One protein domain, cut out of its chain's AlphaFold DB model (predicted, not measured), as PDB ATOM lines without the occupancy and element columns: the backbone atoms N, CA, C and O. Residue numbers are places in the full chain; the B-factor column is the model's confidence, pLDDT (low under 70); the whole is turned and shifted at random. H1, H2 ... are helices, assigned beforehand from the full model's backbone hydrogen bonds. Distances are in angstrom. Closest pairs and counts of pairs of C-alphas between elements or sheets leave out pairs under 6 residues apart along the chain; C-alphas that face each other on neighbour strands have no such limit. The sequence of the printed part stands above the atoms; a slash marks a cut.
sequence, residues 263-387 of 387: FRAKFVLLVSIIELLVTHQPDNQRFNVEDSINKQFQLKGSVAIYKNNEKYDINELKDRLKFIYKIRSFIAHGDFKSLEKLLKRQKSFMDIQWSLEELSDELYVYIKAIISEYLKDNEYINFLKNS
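What this domain is: This is residues 263 to 387 of the 387 residues of the protein "HEPN_Apea domain-containing protein" of Planctomycetes bacterium GWA2_39_15 (UniProt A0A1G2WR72). Two crossed layers of helix pairs make the body: H1 and H5 run side by side, and the hairpin of H2 and H3 packs across them. H4 folds back from the end of H3 at one end of the domain, short H6 packs by the end of H1 at the other, and residues 283 to 288 stick out. The printed part has 125 residues, with six named helices, H1 to H6 in chain order, and no named strand: all helix. It is compact, with a radius of gyration of the C-alphas of 14.7 A, and spans 41 by 39 by 24 A.

How they stand to each other: H1, residues 263 to 278, touches H2, residues 289 to 308, about perpendicular at 78 degrees; the closest C-alphas, Val 278 and Lys 300, are 5.8 A apart. H3, residues 314 to 332, forms a hairpin with H2 at a steep tilt of 42 degrees, C-alphas 298 and 318 being closest at 5.2 A. H4, residues 336 to 350, forms a hairpin with H3, closest at C-alphas 330 and 339, 6.0 A. H5, residues 356 to 376, touches H1 at a shallow tilt of 24 degrees, the same way, closest at C-alphas 267 and 360, 5.8 A. H6, residues 378 to 386, touches H1, closest at C-alphas 278 and 385, 5.1 A. Every O i to N i+4 pair is within hydrogen-bond range in H1, H2, H3, H5 and H6; in H4, 8 of 11 are.

Where its parts are: H1 begins at C-alpha 263, (-60.714, 10.458, 12.159), and is 22.9 A long. H2 measures 28.0 A, H3 26.5 A, H4 21.7 A and H5 30.1 A. H6 ends at C-alpha 386, (-40.693, -13.116, 7.595).

The domain as a whole: The C-alphas farthest apart, Gln 285 and Asp 351, are 43.5 A apart. The printed part has no cut and no long link. Residues 281 to 288 and 346 to 354 have pLDDT under 70.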
ATOM      1  N   PHE A 263     -62.089  10.624  11.677       83.62
ATOM      2  CA  PHE A 263     -60.714  10.458  12.159       83.62
ATOM      3  C   PHE A 263     -60.431   9.073  12.754       83.62
ATOM      4  O   PHE A 263     -59.308   8.586  12.651       83.62
ATOM      5  N   ARG A 264     -61.426   8.403  13.345       89.94
ATOM      6  CA  ARG A 264     -61.253   7.053  13.904       89.94
ATOM      7  C   ARG A 264     -61.029   6.036  12.792       89.94
ATOM      8  O   ARG A 264     -60.133   5.202  12.896       89.94
ATOM      9  N   ALA A 265     -61.804   6.141  11.712       89.94
ATOM     10  CA  ALA A 265     -61.637   5.302  10.531       89.94
ATOM     11  C   ALA A 265     -60.285   5.566   9.850       89.94
ATOM     12  O   ALA A 265     -59.571   4.616   9.526       89.94
ATOM     13  N   LYS A 266     -59.891   6.842   9.708       89.81
ATOM     14  CA  LYS A 266     -58.566   7.220   9.183       89.81
ATOM     15  C   LYS A 266     -57.438   6.594  10.000       89.81
ATOM     16  O   LYS A 266     -56.565   5.950   9.429       89.81
ATOM     17  N   PHE A 267     -57.499   6.721  11.325       92.38
ATOM     18  CA  PHE A 267     -56.499   6.166  12.231       92.38
ATOM     19  C   PHE A 267     -56.338   4.651  12.049       92.38
ATOM     20  O   PHE A 267     -55.226   4.156  11.886       92.38
ATOM     21  N   VAL A 268     -57.448   3.904  12.015       94.56
ATOM     22  CA  VAL A 268     -57.416   2.446  11.812       94.56
ATOM     23  C   VAL A 268     -56.790   2.078  10.466       94.56
ATOM     24  O   VAL A 268     -55.981   1.150  10.405       94.56
ATOM     25  N   LEU A 269     -57.120   2.801   9.395       94.12
ATOM     26  CA  LEU A 269     -56.539   2.549   8.076       94.12
ATOM     27  C   LEU A 269     -55.034   2.849   8.036       94.12
ATOM     28  O   LEU A 269     -54.285   2.068   7.455       94.12
ATOM     29  N   LEU A 270     -54.576   3.916   8.697       94.50
ATOM     30  CA  LEU A 270     -53.148   4.232   8.811       94.50
ATOM     31  C   LEU A 270     -52.381   3.133   9.557       94.50
ATOM     32  O   LEU A 270     -51.350   2.661   9.081       94.50
ATOM     33  N   VAL A 271     -52.915   2.657  10.687       96.12
ATOM     34  CA  VAL A 271     -52.332   1.515  11.410       96.12
ATOM     35  C   VAL A 271     -52.312   0.262  10.527       96.12
ATOM     36  O   VAL A 271     -51.309  -0.449  10.498       96.12
ATOM     37  N   SER A 272     -53.368   0.034   9.739       94.50
ATOM     38  CA  SER A 272     -53.455  -1.111   8.819       94.50
ATOM     39  C   SER A 272     -52.390  -1.072   7.714       94.50
ATOM     40  O   SER A 272     -51.914  -2.124   7.291       94.50
ATOM     41  N   ILE A 273     -51.972   0.117   7.256       94.62
ATOM     42  CA  ILE A 273     -50.856   0.257   6.302       94.62
ATOM     43  C   ILE A 273     -49.550  -0.238   6.930       94.62
ATOM     44  O   ILE A 273     -48.828  -1.015   6.306       94.62
ATOM     45  N   ILE A 274     -49.253   0.171   8.168       95.12
ATOM     46  CA  ILE A 274     -48.055  -0.300   8.877       95.12
ATOM     47  C   ILE A 274     -48.135  -1.814   9.097       95.12
ATOM     48  O   ILE A 274     -47.171  -2.513   8.793       95.12
ATOM     49  N   GLU A 275     -49.283  -2.339   9.550       92.75
ATOM     50  CA  GLU A 275     -49.506  -3.787   9.691       92.75
ATOM     51  C   GLU A 275     -49.177  -4.533   8.388       92.75
ATOM     52  O   GLU A 275     -48.401  -5.490   8.408       92.75
ATOM     53  N   LEU A 276     -49.688  -4.067   7.244       91.12
ATOM     54  CA  LEU A 276     -49.439  -4.676   5.934       91.12
ATOM     55  C   LEU A 276     -47.949  -4.684   5.553       91.12
ATOM     56  O   LEU A 276     -47.461  -5.643   4.940       91.12
ATOM     57  N   LEU A 277     -47.239  -3.605   5.879       90.00
ATOM     58  CA  LEU A 277     -45.822  -3.449   5.575       90.00
ATOM     59  C   LEU A 277     -44.949  -4.375   6.427       90.00
ATOM     60  O   LEU A 277     -44.025  -4.976   5.887       90.00
ATOM     61  N   VAL A 278     -45.250  -4.532   7.722       90.56
ATOM     62  CA  VAL A 278     -44.303  -5.153   8.668       90.56
ATOM     63  C   VAL A 278     -44.724  -6.519   9.213       90.56
ATOM     64  O   VAL A 278     -43.883  -7.231   9.752       90.56
ATOM     65  N   THR A 279     -45.990  -6.925   9.096       86.81
ATOM     66  CA  THR A 279     -46.482  -8.191   9.682       86.81
ATOM     67  C   THR A 279     -46.686  -9.273   8.620       86.81
ATOM     68  O   THR A 279     -47.181  -8.989   7.531       86.81
ATOM     69  N   HIS A 280     -46.300 -10.523   8.899       80.19
ATOM     70  CA  HIS A 280     -46.622 -11.641   7.998       80.19
ATOM     71  C   HIS A 280     -48.074 -12.094   8.185       80.19
ATOM     72  O   HIS A 280     -48.668 -11.853   9.237       80.19
ATOM     73  N   GLN A 281     -48.633 -12.792   7.186       67.06
ATOM     74  CA  GLN A 281     -49.933 -13.451   7.327       67.06
ATOM     75  C   GLN A 281     -49.852 -14.494   8.446       67.06
ATOM     76  O   GLN A 281     -49.145 -15.490   8.281       67.06
ATOM     77  N   PRO A 282     -50.540 -14.291   9.578       61.38
ATOM     78  CA  PRO A 282     -50.513 -15.259  10.657       61.38
ATOM     79  C   PRO A 282     -51.112 -16.580  10.174       61.38
ATOM     80  O   PRO A 282     -52.075 -16.603   9.409       61.38
ATOM     81  N   ASP A 283     -50.551 -17.689  10.643       59.72
ATOM     82  CA  ASP A 283     -51.152 -19.001  10.439       59.72
ATOM     83  C   ASP A 283     -52.529 -19.023  11.124       59.72
ATOM     84  O   ASP A 283     -52.621 -18.961  12.355       59.72
ATOM     85  N   ASN A 284     -53.596 -19.077  10.317       58.41
ATOM     86  CA  ASN A 284     -54.995 -19.014  10.762       58.41
ATOM     87  C   ASN A 284     -55.369 -20.142  11.743       58.41
ATOM     88  O   ASN A 284     -56.443 -20.101  12.340       58.41
ATOM     89  N   GLN A 285     -54.505 -21.149  11.907       61.56
ATOM     90  CA  GLN A 285     -54.687 -22.254  12.848       61.56
ATOM     91  C   GLN A 285     -54.147 -21.960  14.258       61.56
ATOM     92  O   GLN A 285     -54.363 -22.756  15.174       61.56
ATOM     93  N   ARG A 286     -53.441 -20.841  14.474       59.84
ATOM     94  CA  ARG A 286     -52.878 -20.497  15.789       59.84
ATOM     95  C   ARG A 286     -53.887 -19.770  16.677       59.84
ATOM     96  O   ARG A 286     -54.537 -18.818  16.263       59.84
ATOM     97  N   PHE A 287     -53.947 -20.157  17.950       57.50
ATOM     98  CA  PHE A 287     -54.596 -19.357  18.991       57.50
ATOM     99  C   PHE A 287     -53.820 -18.038  19.206       57.50
ATOM    100  O   PHE A 287     -52.591 -18.027  19.144       57.50
ATOM    101  N   ASN A 288     -54.527 -16.934  19.480       69.50
ATOM    102  CA  ASN A 288     -53.973 -15.590  19.751       69.50
ATOM    103  C   ASN A 288     -53.290 -14.889  18.560       69.50
ATOM    104  O   ASN A 288     -52.253 -14.237  18.707       69.50
ATOM    105  N   VAL A 289     -53.903 -14.982  17.377       78.06
ATOM    106  CA  VAL A 289     -53.466 -14.271  16.164       78.06
ATOM    107  C   VAL A 289     -53.253 -12.771  16.411       78.06
ATOM    108  O   VAL A 289     -52.218 -12.231  16.029       78.06
ATOM    109  N   GLU A 290     -54.181 -12.105  17.100       77.88
ATOM    110  CA  GLU A 290     -54.106 -10.658  17.339       77.88
ATOM    111  C   GLU A 290     -52.908 -10.258  18.216       77.88
ATOM    112  O   GLU A 290     -52.213  -9.293  17.900       77.88
ATOM    113  N   ASP A 291     -52.595 -11.034  19.259       81.56
ATOM    114  CA  ASP A 291     -51.412 -10.792  20.097       81.56
ATOM    115  C   ASP A 291     -50.109 -10.990  19.317       81.56
ATOM    116  O   ASP A 291     -49.126 -10.280  19.549       81.56
ATOM    117  N   SER A 292     -50.086 -11.955  18.392       85.12
ATOM    118  CA  SER A 292     -48.945 -12.172  17.500       85.12
ATOM    119  C   SER A 292     -48.743 -10.977  16.568       85.12
ATOM    120  O   SER A 292     -47.636 -10.439  16.502       85.12
ATOM    121  N   ILE A 293     -49.811 -10.514  15.906       87.00
ATOM    122  CA  ILE A 293     -49.767  -9.334  15.029       87.00
ATOM    123  C   ILE A 293     -49.299  -8.115  15.824       87.00
ATOM    124  O   ILE A 293     -48.381  -7.426  15.392       87.00
ATOM    125  N   ASN A 294     -49.844  -7.887  17.021       90.62
ATOM    126  CA  ASN A 294     -49.474  -6.759  17.872       90.62
ATOM    127  C   ASN A 294     -47.976  -6.765  18.239       90.62
ATOM    128  O   ASN A 294     -47.296  -5.743  18.151       90.62
ATOM    129  N   LYS A 295     -47.420  -7.926  18.616       90.94
ATOM    130  CA  LYS A 295     -45.982  -8.052  18.917       90.94
ATOM    131  C   LYS A 295     -45.114  -7.784  17.688       90.94
ATOM    132  O   LYS A 295     -44.091  -7.112  17.810       90.94
ATOM    133  N   GLN A 296     -45.522  -8.289  16.526       92.12
ATOM    134  CA  GLN A 296     -44.822  -8.050  15.266       92.12
ATOM    135  C   GLN A 296     -44.887  -6.581  14.851       92.12
ATOM    136  O   GLN A 296     -43.857  -6.008  14.518       92.12
ATOM    137  N   PHE A 297     -46.066  -5.963  14.934       94.50
ATOM    138  CA  PHE A 297     -46.285  -4.549  14.659       94.50
ATOM    139  C   PHE A 297     -45.340  -3.671  15.483       94.50
ATOM    140  O   PHE A 297     -44.638  -2.831  14.930       94.50
ATOM    141  N   GLN A 298     -45.265  -3.921  16.794       95.00
ATOM    142  CA  GLN A 298     -44.383  -3.184  17.700       95.00
ATOM    143  C   GLN A 298     -42.905  -3.380  17.358       95.00
ATOM    144  O   GLN A 298     -42.180  -2.403  17.225       95.00
ATOM    145  N   LEU A 299     -42.453  -4.634  17.252       94.44
ATOM    146  CA  LEU A 299     -41.033  -4.953  17.101       94.44
ATOM    147  C   LEU A 299     -40.507  -4.594  15.709       94.44
ATOM    148  O   LEU A 299     -39.480  -3.942  15.580       94.44
ATOM    149  N   LYS A 300     -41.197  -5.040  14.660       94.94
ATOM    150  CA  LYS A 300     -40.744  -4.862  13.276       94.94
ATOM    151  C   LYS A 300     -40.975  -3.433  12.811       94.94
ATOM    152  O   LYS A 300     -40.121  -2.876  12.130       94.94
ATOM    153  N   GLY A 301     -42.086  -2.827  13.239       95.31
ATOM    154  CA  GLY A 301     -42.346  -1.407  13.026       95.31
ATOM    155  C   GLY A 301     -41.254  -0.538  13.643       95.31
ATOM    156  O   GLY A 301     -40.683   0.289  12.936       95.31
ATOM    157  N   SER A 302     -40.893  -0.757  14.916       96.12
ATOM    158  CA  SER A 302     -39.863   0.064  15.567       96.12
ATOM    159  C   SER A 302     -38.495  -0.089  14.903       96.12
ATOM    160  O   SER A 302     -37.816   0.912  14.698       96.12
ATOM    161  N   VAL A 303     -38.113  -1.307  14.500       95.62
ATOM    162  CA  VAL A 303     -36.852  -1.560  13.785       95.62
ATOM    163  C   VAL A 303     -36.829  -0.868  12.421       95.62
ATOM    164  O   VAL A 303     -35.851  -0.192  12.110       95.62
ATOM    165  N   ALA A 304     -37.894  -0.986  11.622       95.31
ATOM    166  CA  ALA A 304     -37.957  -0.359  10.301       95.31
ATOM    167  C   ALA A 304     -37.921   1.180  10.383       95.31
ATOM    168  O   ALA A 304     -37.209   1.824   9.617       95.31
ATOM    169  N   ILE A 305     -38.632   1.774  11.350       95.62
ATOM    170  CA  ILE A 305     -38.621   3.228  11.577       95.62
ATOM    171  C   ILE A 305     -37.241   3.691  12.066       95.62
ATOM    172  O   ILE A 305     -36.701   4.670  11.550       95.62
ATOM    173  N   TYR A 306     -36.647   2.974  13.024       95.25
ATOM    174  CA  TYR A 306     -35.312   3.273  13.543       95.25
ATOM    175  C   TYR A 306     -34.245   3.195  12.447       95.25
ATOM    176  O   TYR A 306     -33.382   4.062  12.363       95.25
ATOM    177  N   LYS A 307     -34.333   2.199  11.558       94.31
ATOM    178  CA  LYS A 307     -33.394   2.037  10.444       94.31
ATOM    179  C   LYS A 307     -33.413   3.230   9.485       94.31
ATOM    180  O   LYS A 307     -32.362   3.634   8.995       94.31
ATOM    181  N   ASN A 308     -34.592   3.807   9.250       93.62
ATOM    182  CA  ASN A 308     -34.730   5.018   8.445       93.62
ATOM    183  C   ASN A 308     -34.154   6.260   9.143       93.62
ATOM    184  O   ASN A 308     -33.605   7.143   8.484       93.62
ATOM    185  N   ASN A 309     -34.312   6.345  10.467       90.75
ATOM    186  CA  ASN A 309     -33.870   7.480  11.265       90.75
ATOM    187  C   ASN A 309     -33.401   7.040  12.660       90.75
ATOM    188  O   ASN A 309     -34.183   6.972  13.611       90.75
ATOM    189  N   GLU A 310     -32.090   6.845  12.791       92.25
ATOM    190  CA  GLU A 310     -31.439   6.376  14.023       92.25
ATOM    191  C   GLU A 310     -31.491   7.396  15.180       92.25
ATOM    192  O   GLU A 310     -31.013   7.116  16.277       92.25
ATOM    193  N   LYS A 311     -32.079   8.585  14.966       91.94
ATOM    194  CA  LYS A 311     -32.320   9.576  16.030       91.94
ATOM    195  C   LYS A 311     -33.448   9.176  16.979       91.94
ATOM    196  O   LYS A 311     -33.541   9.755  18.058       91.94
ATOM    197  N   TYR A 312     -34.331   8.268  16.573       90.31
ATOM    198  CA  TYR A 312     -35.372   7.754  17.457       90.31
ATOM    199  C   TYR A 312     -34.786   6.779  18.481       90.31
ATOM    200  O   TYR A 312     -33.914   5.981  18.149       90.31
ATOM    201  N   ASP A 313     -35.317   6.773  19.703       94.25
ATOM    202  CA  ASP A 313     -35.067   5.675  20.635       94.25
ATOM    203  C   ASP A 313     -35.974   4.481  20.291       94.25
ATOM    204  O   ASP A 313     -37.194   4.605  20.151       94.25
ATOM    205  N   ILE A 314     -35.377   3.298  20.136       94.06
ATOM    206  CA  ILE A 314     -36.105   2.099  19.708       94.06
ATOM    207  C   ILE A 314     -37.116   1.601  20.753       94.06
ATOM    208  O   ILE A 314     -38.147   1.027  20.386       94.06
ATOM    209  N   ASN A 315     -36.844   1.805  22.045       92.62
ATOM    210  CA  ASN A 315     -37.750   1.408  23.119       92.62
ATOM    211  C   ASN A 315     -38.931   2.375  23.191       92.62
ATOM    212  O   ASN A 315     -40.073   1.922  23.283       92.62
ATOM    213  N   GLU A 316     -38.680   3.676  23.043       92.62
ATOM    214  CA  GLU A 316     -39.740   4.680  22.933       92.62
ATOM    215  C   GLU A 316     -40.642   4.411  21.723       92.62
ATOM    216  O   GLU A 316     -41.868   4.419  21.863       92.62
ATOM    217  N   LEU A 317     -40.068   4.083  20.557       93.94
ATOM    218  CA  LEU A 317     -40.837   3.681  19.372       93.94
ATOM    219  C   LEU A 317     -41.709   2.454  19.652       93.94
ATOM    220  O   LEU A 317     -42.877   2.412  19.268       93.94
ATOM    221  N   LYS A 318     -41.162   1.445  20.335       94.44
ATOM    222  CA  LYS A 318     -41.897   0.220  20.662       94.44
ATOM    223  C   LYS A 318     -43.083   0.502  21.586       94.44
ATOM    224  O   LYS A 318     -44.188   0.016  21.331       94.44
ATOM    225  N   ASP A 319     -42.877   1.302  22.630       91.75
ATOM    226  CA  ASP A 319     -43.942   1.702  23.551       91.75
ATOM    227  C   ASP A 319     -44.988   2.586  22.861       91.75
ATOM    228  O   ASP A 319     -46.194   2.423  23.089       91.75
ATOM    229  N   ARG A 320     -44.552   3.455  21.941       91.81
ATOM    230  CA  ARG A 320     -45.437   4.285  21.118       91.81
ATOM    231  C   ARG A 320     -46.309   3.443  20.192       91.81
ATOM    232  O   ARG A 320     -47.530   3.594  20.201       91.81
ATOM    233  N   LEU A 321     -45.724   2.498  19.458       95.06
ATOM    234  CA  LEU A 321     -46.457   1.580  18.583       95.06
ATOM    235  C   LEU A 321     -47.415   0.681  19.372       95.06
ATOM    236  O   LEU A 321     -48.539   0.440  18.935       95.06
ATOM    237  N   LYS A 322     -47.028   0.242  20.575       94.12
ATOM    238  CA  LYS A 322     -47.915  -0.503  21.480       94.12
ATOM    239  C   LYS A 322     -49.136   0.320  21.884       94.12
ATOM    240  O   LYS A 322     -50.252  -0.202  21.935       94.12
ATOM    241  N   PHE A 323     -48.934   1.601  22.183       92.56
ATOM    242  CA  PHE A 323     -50.014   2.525  22.513       92.56
ATOM    243  C   PHE A 323     -50.955   2.756  21.320       92.56
ATOM    244  O   PHE A 323     -52.170   2.611  21.465       92.56
ATOM    245  N   ILE A 324     -50.394   3.019  20.138       94.25
ATOM    246  CA  ILE A 324     -51.122   3.168  18.870       94.25
ATOM    247  C   ILE A 324     -51.978   1.929  18.574       94.25
ATOM    248  O   ILE A 324     -53.178   2.043  18.317       94.25
ATOM    249  N   TYR A 325     -51.396   0.731  18.675       94.75
ATOM    250  CA  TYR A 325     -52.107  -0.513  18.384       94.75
ATOM    251  C   TYR A 325     -53.269  -0.750  19.360       94.75
ATOM    252  O   TYR A 325     -54.348  -1.196  18.971       94.75
ATOM    253  N   LYS A 326     -53.097  -0.374  20.635       93.06
ATOM    254  CA  LYS A 326     -54.168  -0.435  21.638       93.06
ATOM    255  C   LYS A 326     -55.336   0.497  21.302       93.06
ATOM    256  O   LYS A 326     -56.488   0.102  21.472       93.06
ATOM    257  N   ILE A 327     -55.059   1.708  20.813       93.38
ATOM    258  CA  ILE A 327     -56.099   2.632  20.330       93.38
ATOM    259  C   ILE A 327     -56.856   2.007  19.157       93.38
ATOM    260  O   ILE A 327     -58.087   1.974  19.177       93.38
ATOM    261  N   ARG A 328     -56.134   1.457  18.173       94.38
ATOM    262  CA  ARG A 328     -56.732   0.770  17.020       94.38
ATOM    263  C   ARG A 328     -57.631  -0.385  17.458       94.38
ATOM    264  O   ARG A 328     -58.740  -0.496  16.947       94.38
ATOM    265  N   SER A 329     -57.197  -1.200  18.421       93.38
ATOM    266  CA  SER A 329     -58.002  -2.300  18.976       93.38
ATOM    267  C   SER A 329     -59.296  -1.789  19.631       93.38
ATOM    268  O   SER A 329     -60.377  -2.272  19.299       93.38
ATOM    269  N   PHE A 330     -59.243  -0.735  20.457       94.12
ATOM    270  CA  PHE A 330     -60.464  -0.146  21.028       94.12
ATOM    271  C   PHE A 330     -61.442   0.368  19.969       94.12
ATOM    272  O   PHE A 330     -62.645   0.154  20.108       94.12
ATOM    273  N   ILE A 331     -60.947   1.015  18.909       93.25
ATOM    274  CA  ILE A 331     -61.796   1.478  17.804       93.25
ATOM    275  C   ILE A 331     -62.418   0.280  17.074       93.25
ATOM    276  O   ILE A 331     -63.627   0.271  16.854       93.25
ATOM    277  N   ALA A 332     -61.622  -0.743  16.748       90.50
ATOM    278  CA  ALA A 332     -62.077  -1.931  16.028       90.50
ATOM    279  C   ALA A 332     -63.143  -2.733  16.799       90.50
ATOM    280  O   ALA A 332     -64.055  -3.283  16.188       90.50
ATOM    281  N   HIS A 333     -63.063  -2.764  18.132       91.62
ATOM    282  CA  HIS A 333     -64.051  -3.427  18.991       91.62
ATOM    283  C   HIS A 333     -65.210  -2.519  19.438       91.62
ATOM    284  O   HIS A 333     -66.107  -2.980  20.141       91.62
ATOM    285  N   GLY A 334     -65.206  -1.234  19.067       91.56
ATOM    286  CA  GLY A 334     -66.235  -0.275  19.479       91.56
ATOM    287  C   GLY A 334     -66.197   0.121  20.964       91.56
ATOM    288  O   GLY A 334     -67.174   0.670  21.474       91.56
ATOM    289  N   ASP A 335     -65.088  -0.114  21.674       93.94
ATOM    290  CA  ASP A 335     -64.922   0.262  23.088       93.94
ATOM    291  C   ASP A 335     -64.487   1.732  23.238       93.94
ATOM    292  O   ASP A 335     -63.381   2.078  23.671       93.94
ATOM    293  N   PHE A 336     -65.396   2.638  22.873       91.12
ATOM    294  CA  PHE A 336     -65.137   4.079  22.915       91.12
ATOM    295  C   PHE A 336     -64.992   4.623  24.343       91.12
ATOM    296  O   PHE A 336     -64.295   5.615  24.561       91.12
ATOM    297  N   LYS A 337     -65.582   3.952  25.341       91.25
ATOM    298  CA  LYS A 337     -65.471   4.355  26.748       91.25
ATOM    299  C   LYS A 337     -64.049   4.147  27.270       91.25
ATOM    300  O   LYS A 337     -63.501   5.036  27.930       91.25
ATOM    301  N   SER A 338     -63.438   2.998  26.977       91.12
ATOM    302  CA  SER A 338     -62.042   2.747  27.343       91.12
ATOM    303  C   SER A 338     -61.075   3.603  26.536       91.12
ATOM    304  O   SER A 338     -60.091   4.080  27.107       91.12
ATOM    305  N   LEU A 339     -61.373   3.862  25.257       89.62
ATOM    306  CA  LEU A 339     -60.603   4.785  24.422       89.62
ATOM    307  C   LEU A 339     -60.545   6.188  25.040       89.62
ATOM    308  O   LEU A 339     -59.458   6.710  25.277       89.62
ATOM    309  N   GLU A 340     -61.694   6.781  25.371       87.25
ATOM    310  CA  GLU A 340     -61.734   8.109  25.992       87.25
ATOM    311  C   GLU A 340     -60.972   8.148  27.315       87.25
ATOM    312  O   GLU A 340     -60.259   9.108  27.606       87.25
ATOM    313  N   LYS A 341     -61.104   7.096  28.129       87.75
ATOM    314  CA  LYS A 341     -60.379   6.981  29.397       87.75
ATOM    315  C   LYS A 341     -58.869   6.886  29.176       87.75
ATOM    316  O   LYS A 341     -58.117   7.461  29.960       87.75
ATOM    317  N   LEU A 342     -58.428   6.163  28.146       86.00
ATOM    318  CA  LEU A 342     -57.018   6.031  27.786       86.00
ATOM    319  C   LEU A 342     -56.440   7.385  27.355       86.00
ATOM    320  O   LEU A 342     -55.428   7.805  27.915       86.00
ATOM    321  N   LEU A 343     -57.122   8.090  26.447       83.00
ATOM    322  CA  LEU A 343     -56.709   9.413  25.966       83.00
ATOM    323  C   LEU A 343     -56.694  10.451  27.106       83.00
ATOM    324  O   LEU A 343     -55.745  11.220  27.243       83.00
ATOM    325  N   LYS A 344     -57.687  10.423  28.007       79.00
ATOM    326  CA  LYS A 344     -57.737  11.306  29.191       79.00
ATOM    327  C   LYS A 344     -56.637  11.007  30.216       79.00
ATOM    328  O   LYS A 344     -56.151  11.931  30.856       79.00
ATOM    329  N   ARG A 345     -56.242   9.742  30.406       72.69
ATOM    330  CA  ARG A 345     -55.189   9.360  31.371       72.69
ATOM    331  C   ARG A 345     -53.799   9.824  30.951       72.69
ATOM    332  O   ARG A 345     -53.003  10.151  31.822       72.69
ATOM    333  N   GLN A 346     -53.509   9.885  29.654       65.38
ATOM    334  CA  GLN A 346     -52.234  10.438  29.185       65.38
ATOM    335  C   GLN A 346     -52.082  11.921  29.532       65.38
ATOM    336  O   GLN A 346     -51.001  12.336  29.955       65.38
ATOM    337  N   LYS A 347     -53.184  12.681  29.472       55.56
ATOM    338  CA  LYS A 347     -53.215  14.095  29.860       55.56
ATOM    339  C   LYS A 347     -52.697  14.334  31.282       55.56
ATOM    340  O   LYS A 347     -52.090  15.364  31.521       55.56
ATOM    341  N   SER A 348     -52.900  13.396  32.215       52.00
ATOM    342  CA  SER A 348     -52.454  13.570  33.605       52.00
ATOM    343  C   SER A 348     -51.020  13.108  33.877       52.00
ATOM    344  O   SER A 348     -50.539  13.331  34.981       52.00
ATOM    345  N   PHE A 349     -50.377  12.391  32.950       51.41
ATOM    346  CA  PHE A 349     -49.078  11.745  33.194       51.41
ATOM    347  C   PHE A 349     -47.923  12.400  32.428       51.41
ATOM    348  O   PHE A 349     -46.783  12.299  32.866       51.41
ATOM    349  N   MET A 350     -48.206  13.050  31.293       50.34
ATOM    350  CA  MET A 350     -47.178  13.647  30.429       50.34
ATOM    351  C   MET A 350     -47.391  15.141  30.148       50.34
ATOM    352  O   MET A 350     -46.619  15.701  29.383       50.34
ATOM    353  N   ASP A 351     -48.443  15.769  30.692       49.53
ATOM    354  CA  ASP A 351     -48.873  17.151  30.375       49.53
ATOM    355  C   ASP A 351     -49.078  17.446  28.869       49.53
ATOM    356  O   ASP A 351     -49.286  18.584  28.453       49.53
ATOM    357  N   ILE A 352     -49.089  16.401  28.036       54.50
ATOM    358  CA  ILE A 352     -49.314  16.459  26.593       54.50
ATOM    359  C   ILE A 352     -50.657  15.786  26.309       54.50
ATOM    360  O   ILE A 352     -50.876  14.618  26.646       54.50
ATOM    361  N   GLN A 353     -51.580  16.528  25.699       56.16
ATOM    362  CA  GLN A 353     -52.872  16.006  25.264       56.16
ATOM    363  C   GLN A 353     -52.748  15.501  23.826       56.16
ATOM    364  O   GLN A 353     -53.030  16.254  22.907       56.16
ATOM    365  N   TRP A 354     -52.374  14.233  23.641       65.19
ATOM    366  CA  TRP A 354     -52.386  13.624  22.310       65.19
ATOM    367  C   TRP A 354     -53.827  13.410  21.832       65.19
ATOM    368  O   TRP A 354     -54.596  12.624  22.396       65.19
ATOM    369  N   SER A 355     -54.197  14.131  20.787       78.56
ATOM    370  CA  SER A 355     -55.398  13.916  19.991       78.56
ATOM    371  C   SER A 355     -55.198  12.758  19.003       78.56
ATOM    372  O   SER A 355     -54.077  12.367  18.679       78.56
ATOM    373  N   LEU A 356     -56.299  12.188  18.497       81.75
ATOM    374  CA  LEU A 356     -56.226  11.204  17.407       81.75
ATOM    375  C   LEU A 356     -55.624  11.800  16.129       81.75
ATOM    376  O   LEU A 356     -55.065  11.057  15.328       81.75
ATOM    377  N   GLU A 357     -55.752  13.112  15.943       80.62
ATOM    378  CA  GLU A 357     -55.166  13.843  14.824       80.62
ATOM    379  C   GLU A 357     -53.639  13.820  14.927       80.62
ATOM    380  O   GLU A 357     -52.999  13.224  14.072       80.62
ATOM    381  N   GLU A 358     -53.058  14.274  16.041       81.44
ATOM    382  CA  GLU A 358     -51.596  14.272  16.233       81.44
ATOM    383  C   GLU A 358     -50.982  12.863  16.144       81.44
ATOM    384  O   GLU A 358     -49.890  12.681  15.610       81.44
ATOM    385  N   LEU A 359     -51.689  11.837  16.634       86.94
ATOM    386  CA  LEU A 359     -51.241  10.449  16.478       86.94
ATOM    387  C   LEU A 359     -51.345   9.959  15.025       86.94
ATOM    388  O   LEU A 359     -50.564   9.106  14.610       86.94
ATOM    389  N   SER A 360     -52.307  10.467  14.251       88.00
ATOM    390  CA  SER A 360     -52.403  10.177  12.815       88.00
ATOM    391  C   SER A 360     -51.249  10.822  12.048       88.00
ATOM    392  O   SER A 360     -50.697  10.199  11.145       88.00
ATOM    393  N   ASP A 361     -50.832  12.022  12.443       84.50
ATOM    394  CA  ASP A 361     -49.695  12.733  11.850       84.50
ATOM    395  C   ASP A 361     -48.398  11.951  12.067       84.50
ATOM    396  O   ASP A 361     -47.604  11.744  11.146       84.50
ATOM    397  N   GLU A 362     -48.219  11.431  13.281       87.94
ATOM    398  CA  GLU A 362     -47.105  10.552  13.621       87.94
ATOM    399  C   GLU A 362     -47.134   9.248  12.802       87.94
ATOM    400  O   GLU A 362     -46.101   8.809  12.290       87.94
ATOM    401  N   LEU A 363     -48.317   8.660  12.591       92.44
ATOM    402  CA  LEU A 363     -48.472   7.482  11.735       92.44
ATOM    403  C   LEU A 363     -48.052   7.748  10.285       92.44
ATOM    404  O   LEU A 363     -47.416   6.881   9.690       92.44
ATOM    405  N   TYR A 364     -48.342   8.921   9.715       91.06
ATOM    406  CA  TYR A 364     -47.850   9.274   8.378       91.06
ATOM    407  C   TYR A 364     -46.324   9.300   8.314       91.06
ATOM    408  O   TYR A 364     -45.746   8.773   7.361       91.06
ATOM    409  N   VAL A 365     -45.663   9.839   9.342       90.25
ATOM    410  CA  VAL A 365     -44.195   9.835   9.443       90.25
ATOM    411  C   VAL A 365     -43.655   8.406   9.509       90.25
ATOM    412  O   VAL A 365     -42.697   8.075   8.810       90.25
ATOM    413  N   TYR A 366     -44.286   7.533  10.294       93.75
ATOM    414  CA  TYR A 366     -43.889   6.128  10.397       93.75
ATOM    415  C   TYR A 366     -44.102   5.365   9.089       93.75
ATOM    416  O   TYR A 366     -43.206   4.647   8.646       93.75
ATOM    417  N   ILE A 367     -45.245   5.551   8.426       94.25
ATOM    418  CA  ILE A 367     -45.521   4.954   7.114       94.25
ATOM    419  C   ILE A 367     -44.484   5.434   6.098       94.25
ATOM    420  O   ILE A 367     -43.893   4.613   5.399       94.25
ATOM    421  N   LYS A 368     -44.214   6.743   6.044       92.62
ATOM    422  CA  LYS A 368     -43.191   7.326   5.174       92.62
ATOM    423  C   LYS A 368     -41.823   6.685   5.409       92.62
ATOM    424  O   LYS A 368     -41.165   6.309   4.438       92.62
ATOM    425  N   ALA A 369     -41.407   6.540   6.665       93.19
ATOM    426  CA  ALA A 369     -40.136   5.918   7.026       93.19
ATOM    427  C   ALA A 369     -40.059   4.466   6.531       93.19
ATOM    428  O   ALA A 369     -39.111   4.097   5.841       93.19
ATOM    429  N   ILE A 370     -41.092   3.665   6.805       94.25
ATOM    430  CA  ILE A 370     -41.127   2.246   6.430       94.25
ATOM    431  C   ILE A 370     -41.159   2.075   4.906       94.25
ATOM    432  O   ILE A 370     -40.430   1.242   4.376       94.25
ATOM    433  N   ILE A 371     -41.958   2.867   4.183       93.62
ATOM    434  CA  ILE A 371     -42.013   2.808   2.713       93.62
ATOM    435  C   ILE A 371     -40.685   3.263   2.103       93.62
ATOM    436  O   ILE A 371     -40.225   2.664   1.137       93.62
ATOM    437  N   SER A 372     -40.039   4.279   2.679       92.94
ATOM    438  CA  SER A 372     -38.719   4.722   2.221       92.94
ATOM    439  C   SER A 372     -37.684   3.605   2.339       92.94
ATOM    440  O   SER A 372     -36.925   3.386   1.400       92.94
ATOM    441  N   GLU A 373     -37.666   2.867   3.452       93.06
ATOM    442  CA  GLU A 373     -36.778   1.705   3.599       93.06
ATOM    443  C   GLU A 373     -37.193   0.540   2.699       93.06
ATOM    444  O   GLU A 373     -36.331  -0.114   2.133       93.06
ATOM    445  N   TYR A 374     -38.491   0.322   2.479       91.06
ATOM    446  CA  TYR A 374     -38.980  -0.691   1.538       91.06
ATOM    447  C   TYR A 374     -38.533  -0.429   0.094       91.06
ATOM    448  O   TYR A 374     -38.230  -1.366  -0.644       91.06
ATOM    449  N   LEU A 375     -38.492   0.837  -0.328       91.25
ATOM    450  CA  LEU A 375     -38.005   1.205  -1.657       91.25
ATOM    451  C   LEU A 375     -36.486   1.027  -1.772       91.25
ATOM    452  O   LEU A 375     -36.039   0.480  -2.776       91.25
ATOM    453  N   LYS A 376     -35.725   1.416  -0.738       90.12
ATOM    454  CA  LYS A 376     -34.255   1.308  -0.705       90.12
ATOM    455  C   LYS A 376     -33.742  -0.128  -0.556       90.12
ATOM    456  O   LYS A 376     -32.786  -0.501  -1.223       90.12
ATOM    457  N   ASP A 377     -34.330  -0.902   0.354       89.25
ATOM    458  CA  ASP A 377     -33.885  -2.245   0.740       89.25
ATOM    459  C   ASP A 377     -35.092  -3.148   1.048       89.25
ATOM    460  O   ASP A 377     -35.457  -3.455   2.190       89.25
ATOM    461  N   ASN A 378     -35.757  -3.572  -0.024       87.25
ATOM    462  CA  ASN A 378     -36.908  -4.465   0.052       87.25
ATOM    463  C   ASN A 378     -36.555  -5.840   0.636       87.25
ATOM    464  O   ASN A 378     -37.393  -6.454   1.300       87.25
ATOM    465  N   GLU A 379     -35.346  -6.348   0.390       87.94
ATOM    466  CA  GLU A 379     -34.920  -7.640   0.930       87.94
ATOM    467  C   GLU A 379     -34.867  -7.593   2.453       87.94
ATOM    468  O   GLU A 379     -35.408  -8.485   3.109       87.94
ATOM    469  N   TYR A 380     -34.321  -6.516   3.021       89.62
ATOM    470  CA  TYR A 380     -34.312  -6.302   4.460       89.62
ATOM    471  C   TYR A 380     -35.721  -6.192   5.048       89.62
ATOM    472  O   TYR A 380     -36.024  -6.859   6.040       89.62
ATOM    473  N   ILE A 381     -36.620  -5.411   4.437       88.38
ATOM    474  CA  ILE A 381     -37.998  -5.297   4.939       88.38
ATOM    475  C   ILE A 381     -38.741  -6.637   4.850       88.38
ATOM    476  O   ILE A 381     -39.442  -7.014   5.792       88.38
ATOM    477  N   ASN A 382     -38.554  -7.410   3.778       85.44
ATOM    478  CA  ASN A 382     -39.146  -8.745   3.669       85.44
ATOM    479  C   ASN A 382     -38.529  -9.738   4.655       85.44
ATOM    480  O   ASN A 382     -39.250 -10.554   5.229       85.44
ATOM    481  N   PHE A 383     -37.221  -9.655   4.901       88.50
ATOM    482  CA  PHE A 383     -36.559 -10.421   5.948       88.50
ATOM    483  C   PHE A 383     -37.174 -10.104   7.314       88.50
ATOM    484  O   PHE A 383     -37.598 -11.028   8.008       88.50
ATOM    485  N   LEU A 384     -37.322  -8.823   7.669       87.38
ATOM    486  CA  LEU A 384     -37.992  -8.413   8.908       87.38
ATOM    487  C   LEU A 384     -39.421  -8.953   8.977       87.38
ATOM    488  O   LEU A 384     -39.837  -9.460  10.015       87.38
ATOM    489  N   LYS A 385     -40.175  -8.873   7.877       84.69
ATOM    490  CA  LYS A 385     -41.556  -9.361   7.802       84.69
ATOM    491  C   LYS A 385     -41.648 -10.871   8.044       84.69
ATOM    492  O   LYS A 385     -42.556 -11.293   8.760       84.69
ATOM    493  N   ASN A 386     -40.704 -11.650   7.520       83.25
ATOM    494  CA  ASN A 386     -40.693 -13.116   7.595       83.25
ATOM    495  C   ASN A 386     -40.004 -13.691   8.845       83.25
ATOM    496  O   ASN A 386     -40.210 -14.865   9.151       83.25
ATOM    497  N   SER A 387     -39.209 -12.881   9.550       76.75
ATOM    498  CA  SER A 387     -38.600 -13.216  10.850       76.75
ATOM    499  C   SER A 387     -39.629 -13.200  11.977       76.75
ATOM    500  O   SER A 387     -39.479 -13.971  12.947       76.75
TER     501      SER A 387